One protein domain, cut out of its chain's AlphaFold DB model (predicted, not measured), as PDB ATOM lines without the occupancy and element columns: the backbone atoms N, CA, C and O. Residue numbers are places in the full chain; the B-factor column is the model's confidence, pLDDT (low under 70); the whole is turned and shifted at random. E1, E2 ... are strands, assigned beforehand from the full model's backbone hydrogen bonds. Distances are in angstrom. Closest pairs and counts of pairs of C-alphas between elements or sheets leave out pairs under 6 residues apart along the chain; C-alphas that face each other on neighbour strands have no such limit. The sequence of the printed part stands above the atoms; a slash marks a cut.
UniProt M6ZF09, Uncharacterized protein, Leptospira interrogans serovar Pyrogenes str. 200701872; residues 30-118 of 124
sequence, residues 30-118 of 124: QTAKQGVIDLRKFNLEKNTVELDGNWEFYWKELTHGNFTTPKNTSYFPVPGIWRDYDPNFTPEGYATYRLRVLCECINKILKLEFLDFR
ATOM      1  N   GLN A  30     -12.331 -15.612 -33.582       81.00
ATOM      2  CA  GLN A  30     -12.842 -14.922 -34.756       81.00
ATOM      3  C   GLN A  30     -14.113 -15.638 -35.193       81.00
ATOM      4  O   GLN A  30     -14.067 -16.783 -35.616       81.00
ATOM      5  N   THR A  31     -15.247 -14.961 -35.049       91.38
ATOM      6  CA  THR A  31     -16.552 -15.465 -35.480       91.38
ATOM      7  C   THR A  31     -17.016 -14.705 -36.710       91.38
ATOM      8  O   THR A  31     -16.817 -13.489 -36.818       91.38
ATOM      9  N   ALA A  32     -17.641 -15.418 -37.641       94.75
ATOM     10  CA  ALA A  32     -18.256 -14.826 -38.812       94.75
ATOM     11  C   ALA A  32     -19.396 -13.889 -38.393       94.75
ATOM     12  O   ALA A  32     -20.305 -14.261 -37.644       94.75
ATOM     13  N   LYS A  33     -19.365 -12.656 -38.896       94.81
ATOM     14  CA  LYS A  33     -20.408 -11.652 -38.671       94.81
ATOM     15  C   LYS A  33     -20.902 -11.155 -40.011       94.81
ATOM     16  O   LYS A  33     -20.112 -10.704 -40.832       94.81
ATOM     17  N   GLN A  34     -22.215 -11.241 -40.211       93.38
ATOM     18  CA  GLN A  34     -22.867 -10.806 -41.445       93.38
ATOM     19  C   GLN A  34     -22.180 -11.382 -42.695       93.38
ATOM     20  O   GLN A  34     -21.897 -10.667 -43.654       93.38
ATOM     21  N   GLY A  35     -21.880 -12.683 -42.672       93.31
ATOM     22  CA  GLY A  35     -21.282 -13.377 -43.808       93.31
ATOM     23  C   GLY A  35     -19.809 -13.069 -44.047       93.31
ATOM     24  O   GLY A  35     -19.295 -13.449 -45.095       93.31
ATOM     25  N   VAL A  36     -19.120 -12.396 -43.122       94.81
ATOM     26  CA  VAL A  36     -17.697 -12.067 -43.256       94.81
ATOM     27  C   VAL A  36     -16.921 -12.528 -42.028       94.81
ATOM     28  O   VAL A  36     -17.329 -12.283 -40.894       94.81
ATOM     29  N   ILE A  37     -15.768 -13.151 -42.258       94.12
ATOM     30  CA  ILE A  37     -14.768 -13.443 -41.229       94.12
ATOM     31  C   ILE A  37     -13.412 -12.866 -41.656       94.12
ATOM     32  O   ILE A  37     -12.981 -13.040 -42.799       94.12
ATOM     33  N   ASP A  38     -12.759 -12.132 -40.752       93.06
ATOM     34  CA  ASP A  38     -11.496 -11.441 -41.030       93.06
ATOM     35  C   ASP A  38     -10.295 -12.159 -40.413       93.06
ATOM     36  O   ASP A  38      -9.870 -11.846 -39.305       93.06
ATOM     37  N   LEU A  39      -9.723 -13.078 -41.188       91.31
ATOM     38  CA  LEU A  39      -8.561 -13.887 -40.841       91.31
ATOM     39  C   LEU A  39      -7.229 -13.248 -41.273       91.31
ATOM     40  O   LEU A  39      -6.195 -13.912 -41.220       91.31
ATOM     41  N   ARG A  40      -7.191 -11.977 -41.707       89.62
ATOM     42  CA  ARG A  40      -5.945 -11.349 -42.208       89.62
ATOM     43  C   ARG A  40      -4.831 -11.308 -41.164       89.62
ATOM     44  O   ARG A  40      -3.665 -11.433 -41.507       89.62
ATOM     45  N   LYS A  41      -5.189 -11.176 -39.884       86.50
ATOM     46  CA  LYS A  41      -4.240 -11.201 -38.754       86.50
ATOM     47  C   LYS A  41      -4.023 -12.603 -38.176       86.50
ATOM     48  O   LYS A  41      -3.321 -12.744 -37.177       86.50
ATOM     49  N   PHE A  42      -4.651 -13.627 -38.754       86.00
ATOM     50  CA  PHE A  42      -4.587 -14.996 -38.265       86.00
ATOM     51  C   PHE A  42      -3.558 -15.811 -39.052       86.00
ATOM     52  O   PHE A  42      -3.541 -15.811 -40.283       86.00
ATOM     53  N   ASN A  43      -2.703 -16.544 -38.342       85.12
ATOM     54  CA  ASN A  43      -1.727 -17.419 -38.978       85.12
ATOM     55  C   ASN A  43      -2.351 -18.793 -39.281       85.12
ATOM     56  O   ASN A  43      -2.296 -19.696 -38.443       85.12
ATOM     57  N   LEU A  44      -2.898 -18.928 -40.492       85.25
ATOM     58  CA  LEU A  44      -3.521 -20.155 -41.012       85.25
ATOM     59  C   LEU A  44      -2.534 -21.289 -41.336       85.25
ATOM     60  O   LEU A  44      -2.963 -22.411 -41.568       85.25
ATOM     61  N   GLU A  45      -1.223 -21.032 -41.371       82.94
ATOM     62  CA  GLU A  45      -0.233 -22.092 -41.633       82.94
ATOM     63  C   GLU A  45       0.021 -22.953 -40.400       82.94
ATOM     64  O   GLU A  45       0.355 -24.129 -40.508       82.94
ATOM     65  N   LYS A  46      -0.096 -22.343 -39.220       83.75
ATOM     66  CA  LYS A  46       0.196 -22.996 -37.942       83.75
ATOM     67  C   LYS A  46      -1.056 -23.417 -37.189       83.75
ATOM     68  O   LYS A  46      -0.949 -24.201 -36.254       83.75
ATOM     69  N   ASN A  47      -2.209 -22.866 -37.556       86.44
ATOM     70  CA  ASN A  47      -3.434 -23.015 -36.790       86.44
ATOM     71  C   ASN A  47      -4.625 -23.261 -37.708       86.44
ATOM     72  O   ASN A  47      -4.745 -22.662 -38.776       86.44
ATOM     73  N   THR A  48      -5.545 -24.081 -37.221       88.19
ATOM     74  CA  THR A  48      -6.891 -24.212 -37.770       88.19
ATOM     75  C   THR A  48      -7.792 -23.158 -37.131       88.19
ATOM     76  O   THR A  48      -7.601 -22.793 -35.971       88.19
ATOM     77  N   VAL A  49      -8.765 -22.660 -37.889       89.81
ATOM     78  CA  VAL A  49      -9.784 -21.739 -37.389       89.81
ATOM     79  C   VAL A  49     -11.161 -22.286 -37.719       89.81
ATOM     80  O   VAL A  49     -11.401 -22.755 -38.832       89.81
ATOM     81  N   GLU A  50     -12.052 -22.234 -36.738       92.00
ATOM     82  CA  GLU A  50     -13.466 -22.513 -36.936       92.00
ATOM     83  C   GLU A  50     -14.088 -21.354 -37.711       92.00
ATOM     84  O   GLU A  50     -13.847 -20.183 -37.418       92.00
ATOM     85  N   LEU A  51     -14.889 -21.672 -38.723       93.00
ATOM     86  CA  LEU A  51     -15.580 -20.670 -39.536       93.00
ATOM     87  C   LEU A  51     -16.980 -20.369 -38.981       93.00
ATOM     88  O   LEU A  51     -17.880 -19.984 -39.726       93.00
ATOM     89  N   ASP A  52     -17.159 -20.549 -37.677       94.31
ATOM     90  CA  ASP A  52     -18.438 -20.449 -36.992       94.31
ATOM     91  C   ASP A  52     -18.949 -19.009 -36.941       94.31
ATOM     92  O   ASP A  52     -18.188 -18.040 -36.842       94.31
ATOM     93  N   GLY A  53     -20.269 -18.857 -36.971       94.56
ATOM     94  CA  GLY A  53     -20.943 -17.571 -36.840       94.56
ATOM     95  C   GLY A  53     -22.049 -17.391 -37.864       94.56
ATOM     96  O   GLY A  53     -22.594 -18.355 -38.388       94.56
ATOM     97  N   ASN A  54     -22.405 -16.143 -38.149       96.12
ATOM     98  CA  ASN A  54     -23.543 -15.826 -39.003       96.12
ATOM     99  C   ASN A  54     -23.129 -15.788 -40.473       96.12
ATOM    100  O   ASN A  54     -22.492 -14.827 -40.920       96.12
ATOM    101  N   TRP A  55     -23.513 -16.823 -41.214       95.62
ATOM    102  CA  TRP A  55     -23.300 -16.945 -42.652       95.62
ATOM    103  C   TRP A  55     -24.484 -16.357 -43.391       95.62
ATOM    104  O   TRP A  55     -25.595 -16.319 -42.870       95.62
ATOM    105  N   GLU A  56     -24.260 -15.915 -44.619       93.56
ATOM    106  CA  GLU A  56     -25.378 -15.590 -45.490       93.56
ATOM    107  C   GLU A  56     -26.122 -16.853 -45.895       93.56
ATOM    108  O   GLU A  56     -25.505 -17.891 -46.153       93.56
ATOM    109  N   PHE A  57     -27.437 -16.730 -45.996       92.12
ATOM    110  CA  PHE A  57     -28.326 -17.838 -46.272       92.12
ATOM    111  C   PHE A  57     -29.399 -17.446 -47.280       92.12
ATOM    112  O   PHE A  57     -30.110 -16.452 -47.100       92.12
ATOM    113  N   TYR A  58     -29.536 -18.278 -48.307       90.44
ATOM    114  CA  TYR A  58     -30.480 -18.097 -49.402       90.44
ATOM    115  C   TYR A  58     -31.347 -19.345 -49.543       90.44
ATOM    116  O   TYR A  58     -30.878 -20.404 -49.969       90.44
ATOM    117  N   TRP A  59     -32.614 -19.236 -49.154       91.44
ATOM    118  CA  TRP A  59     -33.569 -20.340 -49.217       91.44
ATOM    119  C   TRP A  59     -34.094 -20.544 -50.639       91.44
ATOM    120  O   TRP A  59     -34.548 -19.589 -51.265       91.44
ATOM    121  N   LYS A  60     -34.078 -21.792 -51.134       89.56
ATOM    122  CA  LYS A  60     -34.549 -22.170 -52.484       89.56
ATOM    123  C   LYS A  60     -33.947 -21.328 -53.614       89.56
ATOM    124  O   LYS A  60     -34.573 -21.111 -54.647       89.56
ATOM    125  N   GLU A  61     -32.702 -20.906 -53.433       86.12
ATOM    126  CA  GLU A  61     -31.948 -20.164 -54.432       86.12
ATOM    127  C   GLU A  61     -30.621 -20.877 -54.695       86.12
ATOM    128  O   GLU A  61     -29.830 -21.103 -53.777       86.12
ATOM    129  N   LEU A  62     -30.388 -21.258 -55.952       82.25
ATOM    130  CA  LEU A  62     -29.097 -21.752 -56.427       82.25
ATOM    131  C   LEU A  62     -28.350 -20.568 -57.031       82.25
ATOM    132  O   LEU A  62     -28.479 -20.280 -58.220       82.25
ATOM    133  N   THR A  63     -27.595 -19.842 -56.212       70.00
ATOM    134  CA  THR A  63     -26.790 -18.732 -56.729       70.00
ATOM    135  C   THR A  63     -25.571 -19.300 -57.453       70.00
ATOM    136  O   THR A  63     -24.789 -20.038 -56.850       70.00
ATOM    137  N   HIS A  64     -25.390 -18.961 -58.730       59.03
ATOM    138  CA  HIS A  64     -24.245 -19.393 -59.533       59.03
ATOM    139  C   HIS A  64     -23.415 -18.175 -59.952       59.03
ATOM    140  O   HIS A  64     -23.924 -17.279 -60.621       59.03
ATOM    141  N   GLY A  65     -22.129 -18.144 -59.600       64.44
ATOM    142  CA  GLY A  65     -21.208 -17.107 -60.077       64.44
ATOM    143  C   GLY A  65     -21.524 -15.680 -59.602       64.44
ATOM    144  O   GLY A  65     -22.168 -15.493 -58.574       64.44
ATOM    145  N   ASN A  66     -20.966 -14.694 -60.328       57.41
ATOM    146  CA  ASN A  66     -20.841 -13.275 -59.956       57.41
ATOM    147  C   ASN A  66     -22.047 -12.738 -59.183       57.41
ATOM    148  O   ASN A  66     -23.077 -12.372 -59.743       57.41
ATOM    149  N   PHE A  67     -21.865 -12.684 -57.869       61.72
ATOM    150  CA  PHE A  67     -22.897 -12.333 -56.922       61.72
ATOM    151  C   PHE A  67     -23.232 -10.845 -57.015       61.72
ATOM    152  O   PHE A  67     -22.536 -10.003 -56.443       61.72
ATOM    153  N   THR A  68     -24.321 -10.502 -57.691       61.69
ATOM    154  CA  THR A  68     -25.022  -9.259 -57.377       61.69
ATOM    155  C   THR A  68     -25.566  -9.413 -55.964       61.69
ATOM    156  O   THR A  68     -26.189 -10.418 -55.646       61.69
ATOM    157  N   THR A  69     -25.253  -8.476 -55.070       60.09
ATOM    158  CA  THR A  69     -25.744  -8.505 -53.689       60.09
ATOM    159  C   THR A  69     -27.273  -8.515 -53.731       60.09
ATOM    160  O   THR A  69     -27.860  -7.523 -54.177       60.09
ATOM    161  N   PRO A  70     -27.941  -9.612 -53.337       63.19
ATOM    162  CA  PRO A  70     -29.392  -9.641 -53.351       63.19
ATOM    163  C   PRO A  70     -29.926  -8.634 -52.329       63.19
ATOM    164  O   PRO A  70     -29.305  -8.351 -51.305       63.19
ATOM    165  N   LYS A  71     -31.088  -8.057 -52.633       63.44
ATOM    166  CA  LYS A  71     -31.667  -6.940 -51.870       63.44
ATOM    167  C   LYS A  71     -32.034  -7.322 -50.425       63.44
ATOM    168  O   LYS A  71     -32.085  -6.439 -49.580       63.44
ATOM    169  N   ASN A  72     -32.240  -8.616 -50.154       71.62
ATOM    170  CA  ASN A  72     -32.621  -9.167 -48.850       71.62
ATOM    171  C   ASN A  72     -31.725 -10.360 -48.473       71.62
ATOM    172  O   ASN A  72     -32.149 -11.513 -48.530       71.62
ATOM    173  N   THR A  73     -30.474 -10.095 -48.103       83.50
ATOM    174  CA  THR A  73     -29.587 -11.132 -47.558       83.50
ATOM    175  C   THR A  73     -29.981 -11.463 -46.121       83.50
ATOM    176  O   THR A  73     -29.983 -10.583 -45.259       83.50
ATOM    177  N   SER A  74     -30.294 -12.732 -45.855       91.50
ATOM    178  CA  SER A  74     -30.512 -13.237 -44.496       91.50
ATOM    179  C   SER A  74     -29.225 -13.831 -43.942       91.50
ATOM    180  O   SER A  74     -28.401 -14.344 -44.700       91.50
ATOM    181  N   TYR A  75     -29.058 -13.767 -42.622       94.94
ATOM    182  CA  TYR A  75     -27.881 -14.294 -41.945       94.94
ATOM    183  C   TYR A  75     -28.290 -15.238 -40.826       94.94
ATOM    184  O   TYR A  75     -29.076 -14.849 -39.964       94.94
ATOM    185  N   PHE A  76     -27.722 -16.440 -40.813       95.62
ATOM    186  CA  PHE A  76     -28.023 -17.452 -39.803       95.62
ATOM    187  C   PHE A  76     -26.756 -18.113 -39.267       95.62
ATOM    188  O   PHE A  76     -25.749 -18.168 -39.983       95.62
ATOM    189  N   PRO A  77     -26.784 -18.598 -38.012       95.31
ATOM    190  CA  PRO A  77     -25.630 -19.237 -37.405       95.31
ATOM    191  C   PRO A  77     -25.257 -20.519 -38.153       95.31
ATOM    192  O   PRO A  77     -26.117 -21.276 -38.593       95.31
ATOM    193  N   VAL A  78     -23.964 -20.774 -38.282       93.81
ATOM    194  CA  VAL A  78     -23.378 -22.050 -38.688       93.81
ATOM    195  C   VAL A  78     -22.320 -22.387 -37.631       93.81
ATOM    196  O   VAL A  78     -21.525 -21.498 -37.314       93.81
ATOM    197  N   PRO A  79     -22.310 -23.609 -37.066       93.62
ATOM    198  CA  PRO A  79     -23.221 -24.722 -37.349       93.62
ATOM    199  C   PRO A  79     -24.662 -24.471 -36.871       93.62
ATOM    200  O   PRO A  79     -24.912 -23.695 -35.952       93.62
ATOM    201  N   GLY A  80     -25.620 -25.157 -37.496       91.81
ATOM    202  CA  GLY A  80     -27.020 -25.167 -37.074       91.81
ATOM    203  C   GLY A  80     -27.938 -25.857 -38.087       91.81
ATOM    204  O   GLY A  80     -27.501 -26.286 -39.158       91.81
ATOM    205  N   ILE A  81     -29.208 -26.027 -37.715       91.44
ATOM    206  CA  ILE A  81     -30.217 -26.729 -38.516       91.44
ATOM    207  C   ILE A  81     -31.139 -25.684 -39.143       91.44
ATOM    208  O   ILE A  81     -31.876 -25.008 -38.432       91.44
ATOM    209  N   TRP A  82     -31.166 -25.589 -40.479       91.38
ATOM    210  CA  TRP A  82     -31.918 -24.523 -41.161       91.38
ATOM    211  C   TRP A  82     -33.411 -24.490 -40.830       91.38
ATOM    212  O   TRP A  82     -34.033 -23.440 -40.894       91.38
ATOM    213  N   ARG A  83     -34.001 -25.633 -40.475       90.69
ATOM    214  CA  ARG A  83     -35.437 -25.738 -40.177       90.69
ATOM    215  C   ARG A  83     -35.823 -24.982 -38.911       90.69
ATOM    216  O   ARG A  83     -36.991 -24.664 -38.731       90.69
ATOM    217  N   ASP A  84     -34.842 -24.712 -38.057       93.12
ATOM    218  CA  ASP A  84     -35.037 -24.015 -36.792       93.12
ATOM    219  C   ASP A  84     -34.911 -22.491 -36.970       93.12
ATOM    220  O   ASP A  84     -35.220 -21.733 -36.055       93.12
ATOM    221  N   TYR A  85     -34.463 -22.026 -38.143       92.88
ATOM    222  CA  TYR A  85     -34.251 -20.606 -38.432       92.88
ATOM    223  C   TYR A  85     -35.538 -19.881 -38.810       92.88
ATOM    224  O   TYR A  85     -35.735 -18.734 -38.416       92.88
ATOM    225  N   ASP A  86     -36.405 -20.545 -39.576       92.44
ATOM    226  CA  ASP A  86     -37.684 -20.000 -40.015       92.44
ATOM    227  C   ASP A  86     -38.684 -21.148 -40.256       92.44
ATOM    228  O   ASP A  86     -38.327 -22.128 -40.918       92.44
ATOM    229  N   PRO A  87     -39.943 -21.048 -39.785       91.44
ATOM    230  CA  PRO A  87     -40.984 -22.049 -40.040       91.44
ATOM    231  C   PRO A  87     -41.236 -22.354 -41.526       91.44
ATOM    232  O   PRO A  87     -41.740 -23.427 -41.861       91.44
ATOM    233  N   ASN A  88     -40.897 -21.429 -42.428       91.31
ATOM    234  CA  ASN A  88     -41.027 -21.597 -43.874       91.31
ATOM    235  C   ASN A  88     -39.888 -22.431 -44.492       91.31
ATOM    236  O   ASN A  88     -39.982 -22.835 -45.659       91.31
ATOM    237  N   PHE A  89     -38.808 -22.694 -43.749       92.69
ATOM    238  CA  PHE A  89     -37.691 -23.521 -44.202       92.69
ATOM    239  C   PHE A  89     -37.991 -24.994 -43.937       92.69
ATOM    240  O   PHE A  89     -37.655 -25.576 -42.905       92.69
ATOM    241  N   THR A  90     -38.661 -25.612 -44.903       91.25
ATOM    242  CA  THR A  90     -39.049 -27.019 -44.843       91.25
ATOM    243  C   THR A  90     -37.831 -27.961 -44.797       91.25
ATOM    244  O   THR A  90     -36.741 -27.612 -45.254       91.25
ATOM    245  N   PRO A  91     -37.976 -29.195 -44.273       87.62
ATOM    246  CA  PRO A  91     -36.928 -30.214 -44.393       87.62
ATOM    247  C   PRO A  91     -36.597 -30.562 -45.841       87.62
ATOM    248  O   PRO A  91     -35.444 -30.807 -46.181       87.62
ATOM    249  N   GLU A  92     -37.627 -30.578 -46.679       87.44
ATOM    250  CA  GLU A  92     -37.523 -30.838 -48.104       87.44
ATOM    251  C   GLU A  92     -37.235 -29.512 -48.816       87.44
ATOM    252  O   GLU A  92     -38.049 -28.585 -48.788       87.44
ATOM    253  N   GLY A  93     -36.057 -29.393 -49.423       88.69
ATOM    254  CA  GLY A  93     -35.633 -28.171 -50.093       88.69
ATOM    255  C   GLY A  93     -34.129 -28.120 -50.319       88.69
ATOM    256  O   GLY A  93     -33.421 -29.112 -50.160       88.69
ATOM    257  N   TYR A  94     -33.656 -26.942 -50.703       90.06
ATOM    258  CA  TYR A  94     -32.242 -26.639 -50.866       90.06
ATOM    259  C   TYR A  94     -31.992 -25.190 -50.459       90.06
ATOM    260  O   TYR A  94     -32.899 -24.352 -50.492       90.06
ATOM    261  N   ALA A  95     -30.756 -24.900 -50.080       89.94
ATOM    262  CA  ALA A  95     -30.326 -23.568 -49.707       89.94
ATOM    263  C   ALA A  95     -28.878 -23.347 -50.130       89.94
ATOM    264  O   ALA A  95     -28.097 -24.299 -50.205       89.94
ATOM    265  N   THR A  96     -28.521 -22.086 -50.352       90.25
ATOM    266  CA  THR A  96     -27.131 -21.679 -50.556       90.25
ATOM    267  C   THR A  96     -26.624 -20.947 -49.320       90.25
ATOM    268  O   THR A  96     -27.241 -19.985 -48.866       90.25
ATOM    269  N   TYR A  97     -25.479 -21.392 -48.799       91.94
ATOM    270  CA  TYR A  97     -24.735 -20.709 -47.743       91.94
ATOM    271  C   TYR A  97     -23.556 -19.947 -48.347       91.94
ATOM    272  O   TYR A  97     -22.863 -20.475 -49.220       91.94
ATOM    273  N   ARG A  98     -23.287 -18.727 -47.866       91.44
ATOM    274  CA  ARG A  98     -22.117 -17.946 -48.296       91.44
ATOM    275  C   ARG A  98     -21.372 -17.338 -47.111       91.44
ATOM    276  O   ARG A  98     -21.954 -16.687 -46.246       91.44
ATOM    277  N   LEU A  99     -20.054 -17.510 -47.133       92.81
ATOM    278  CA  LEU A  99     -19.114 -16.870 -46.223       92.81
ATOM    279  C   LEU A  99     -17.977 -16.240 -47.026       92.81
ATOM    280  O   LEU A  99     -17.374 -16.876 -47.889       92.81
ATOM    281  N   ARG A 100     -17.669 -14.983 -46.721       92.25
ATOM    282  CA  ARG A 100     -16.512 -14.263 -47.242       92.25
ATOM    283  C   ARG A 100     -15.391 -14.316 -46.214       92.25
ATOM    284  O   ARG A 100     -15.493 -13.741 -45.134       92.25
ATOM    285  N   VAL A 101     -14.301 -14.965 -46.592       91.75
ATOM    286  CA  VAL A 101     -13.095 -15.072 -45.774       91.75
ATOM    287  C   VAL A 101     -12.083 -14.035 -46.250       91.75
ATOM    288  O   VAL A 101     -11.670 -14.059 -47.408       91.75
ATOM    289  N   LEU A 102     -11.689 -13.108 -45.376       91.94
ATOM    290  CA  LEU A 102     -10.599 -12.175 -45.655       91.94
ATOM    291  C   LEU A 102      -9.303 -12.778 -45.107       91.94
ATOM    292  O   LEU A 102      -9.175 -12.944 -43.901       91.94
ATOM    293  N   CYS A 103      -8.334 -13.102 -45.963       89.00
ATOM    294  CA  CYS A 103      -7.013 -13.570 -45.536       89.00
ATOM    295  C   CYS A 103      -5.902 -13.106 -46.479       89.00
ATOM    296  O   CYS A 103      -6.126 -12.903 -47.670       89.00
ATOM    297  N   GLU A 104      -4.678 -12.997 -45.956       85.75
ATOM    298  CA  GLU A 104      -3.446 -12.804 -46.743       85.75
ATOM    299  C   GLU A 104      -2.872 -14.165 -47.176       85.75
ATOM    300  O   GLU A 104      -1.720 -14.524 -46.944       85.75
ATOM    301  N   CYS A 105      -3.737 -14.984 -47.757       72.62
ATOM    302  CA  CYS A 105      -3.499 -16.389 -48.085       72.62
ATOM    303  C   CYS A 105      -3.063 -16.593 -49.549       72.62
ATOM    304  O   CYS A 105      -3.140 -17.704 -50.074       72.62
ATOM    305  N   ILE A 106      -2.611 -15.527 -50.219       72.19
ATOM    306  CA  ILE A 106      -2.200 -15.556 -51.628       72.19
ATOM    307  C   ILE A 106      -1.082 -16.599 -51.798       72.19
ATOM    308  O   ILE A 106      -0.087 -16.568 -51.077       72.19
ATOM    309  N   ASN A 107      -1.263 -17.523 -52.748       75.88
ATOM    310  CA  ASN A 107      -0.362 -18.645 -53.057       75.88
ATOM    311  C   ASN A 107      -0.230 -19.740 -51.977       75.88
ATOM    312  O   ASN A 107       0.725 -20.514 -52.018       75.88
ATOM    313  N   LYS A 108      -1.173 -19.849 -51.030       81.31
ATOM    314  CA  LYS A 108      -1.174 -20.913 -50.010       81.31
ATOM    315  C   LYS A 108      -2.229 -21.976 -50.309       81.31
ATOM    316  O   LYS A 108      -3.343 -21.655 -50.713       81.31
ATOM    317  N   ILE A 109      -1.889 -23.242 -50.067       83.69
ATOM    318  CA  ILE A 109      -2.859 -24.341 -50.110       83.69
ATOM    319  C   ILE A 109      -3.625 -24.324 -48.789       83.69
ATOM    320  O   ILE A 109      -3.057 -24.589 -47.732       83.69
ATOM    321  N   LEU A 110      -4.912 -23.998 -48.855       86.81
ATOM    322  CA  LEU A 110      -5.821 -24.064 -47.719       86.81
ATOM    323  C   LEU A 110      -6.731 -25.281 -47.858       86.81
ATOM    324  O   LEU A 110      -7.177 -25.614 -48.956       86.81
ATOM    325  N   LYS A 111      -7.027 -25.921 -46.729       88.81
ATOM    326  CA  LYS A 111      -8.014 -26.994 -46.640       88.81
ATOM    327  C   LYS A 111      -9.263 -26.450 -45.957       88.81
ATOM    328  O   LYS A 111      -9.172 -25.879 -44.875       88.81
ATOM    329  N   LEU A 112     -10.413 -26.657 -46.588       88.69
ATOM    330  CA  LEU A 112     -11.715 -26.495 -45.953       88.69
ATOM    331  C   LEU A 112     -12.186 -27.871 -45.483       88.69
ATOM    332  O   LEU A 112     -12.141 -28.833 -46.250       88.69
ATOM    333  N   GLU A 113     -12.612 -27.966 -44.230       88.44
ATOM    334  CA  GLU A 113     -13.085 -29.210 -43.634       88.44
ATOM    335  C   GLU A 113     -14.474 -29.000 -43.037       88.44
ATOM    336  O   GLU A 113     -14.699 -28.056 -42.285       88.44
ATOM    337  N   PHE A 114     -15.403 -29.884 -43.399       85.94
ATOM    338  CA  PHE A 114     -16.740 -29.942 -42.824       85.94
ATOM    339  C   PHE A 114     -16.794 -31.143 -41.885       85.94
ATOM    340  O   PHE A 114     -16.533 -32.264 -42.319       85.94
ATOM    341  N   LEU A 115     -17.122 -30.910 -40.613       81.88
ATOM    342  CA  LEU A 115     -17.192 -31.972 -39.605       81.88
ATOM    343  C   LEU A 115     -18.439 -32.850 -39.777       81.88
ATOM    344  O   LEU A 115     -18.344 -34.073 -39.737       81.88
ATOM    345  N   ASP A 116     -19.602 -32.230 -39.983       81.56
ATOM    346  CA  ASP A 116     -20.864 -32.915 -40.271       81.56
ATOM    347  C   ASP A 116     -21.685 -32.056 -41.243       81.56
ATOM    348  O   ASP A 116     -21.910 -30.867 -41.009       81.56
ATOM    349  N   PHE A 117     -22.120 -32.654 -42.351       81.19
ATOM    350  CA  PHE A 117     -23.027 -32.039 -43.315       81.19
ATOM    351  C   PHE A 117     -24.087 -33.065 -43.706       81.19
ATOM    352  O   PHE A 117     -23.790 -34.079 -44.340       81.19
ATOM    353  N   ARG A 118     -25.340 -32.809 -43.315       79.19
ATOM    354  CA  ARG A 118     -26.447 -33.751 -43.510       79.19
ATOM    355  C   ARG A 118     -27.360 -33.295 -44.634       79.19
ATOM    356  O   ARG A 118     -27.978 -32.238 -44.546       79.19
TER     357      ARG A 118
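What this domain is: This is residues 30 to 118 of the 124 residues of an uncharacterized protein of Leptospira interrogans serovar Pyrogenes str. 200701872 (UniProt M6ZF09). Little regular structure: long loops surround a small, strongly twisted antiparallel sheet, E3 - E2 - E4, whose strand E4 runs on into E5, which pairs in parallel with E1 as a second small sheet. The 89 printed residues include five named strands, E1 to E5 in chain order, and no named helix; the class is all strand, with 22 residues in strands. The whole is only just compact, close to loose, with a radius of gyration of the C-alphas of 14.4 A and spans of 41 by 29 by 20 A.

Where its parts are: E2, residues 53 to 59, runs 17.9 A from C-alpha 53 at (-20.943, -17.571, -36.840). E3 is residues 74 to 78, 12.7 A, and E4 residues 95 to 98, 10.0 A. E1, residues 36 to 38, spans 6.6 A; E5, residues 100 to 102, spans 6.5 A and ends at (-10.599, -12.175, -45.655).

How they stand to each other: E2 and E3 form an antiparallel hairpin, with N 55 and O 76 2.9 A apart. Antiparallel E2 and E4 have N 58 and O 96 at 2.9 A. E4 and E5 meet only through their tight link. Parallel E1 and E5 have N 37 and O 100 at 2.9 A. These pairs are within hydrogen-bond range. E1 and E3 are apart.

The domain as a whole: The farthest C-alphas, Pro 87 and Asn 107, are 42.8 A apart. The printed part has no cut. Links E1 to E2, E2 to E3 and E3 to E4 are long. Residues 64 to 71 have pLDDT under 70.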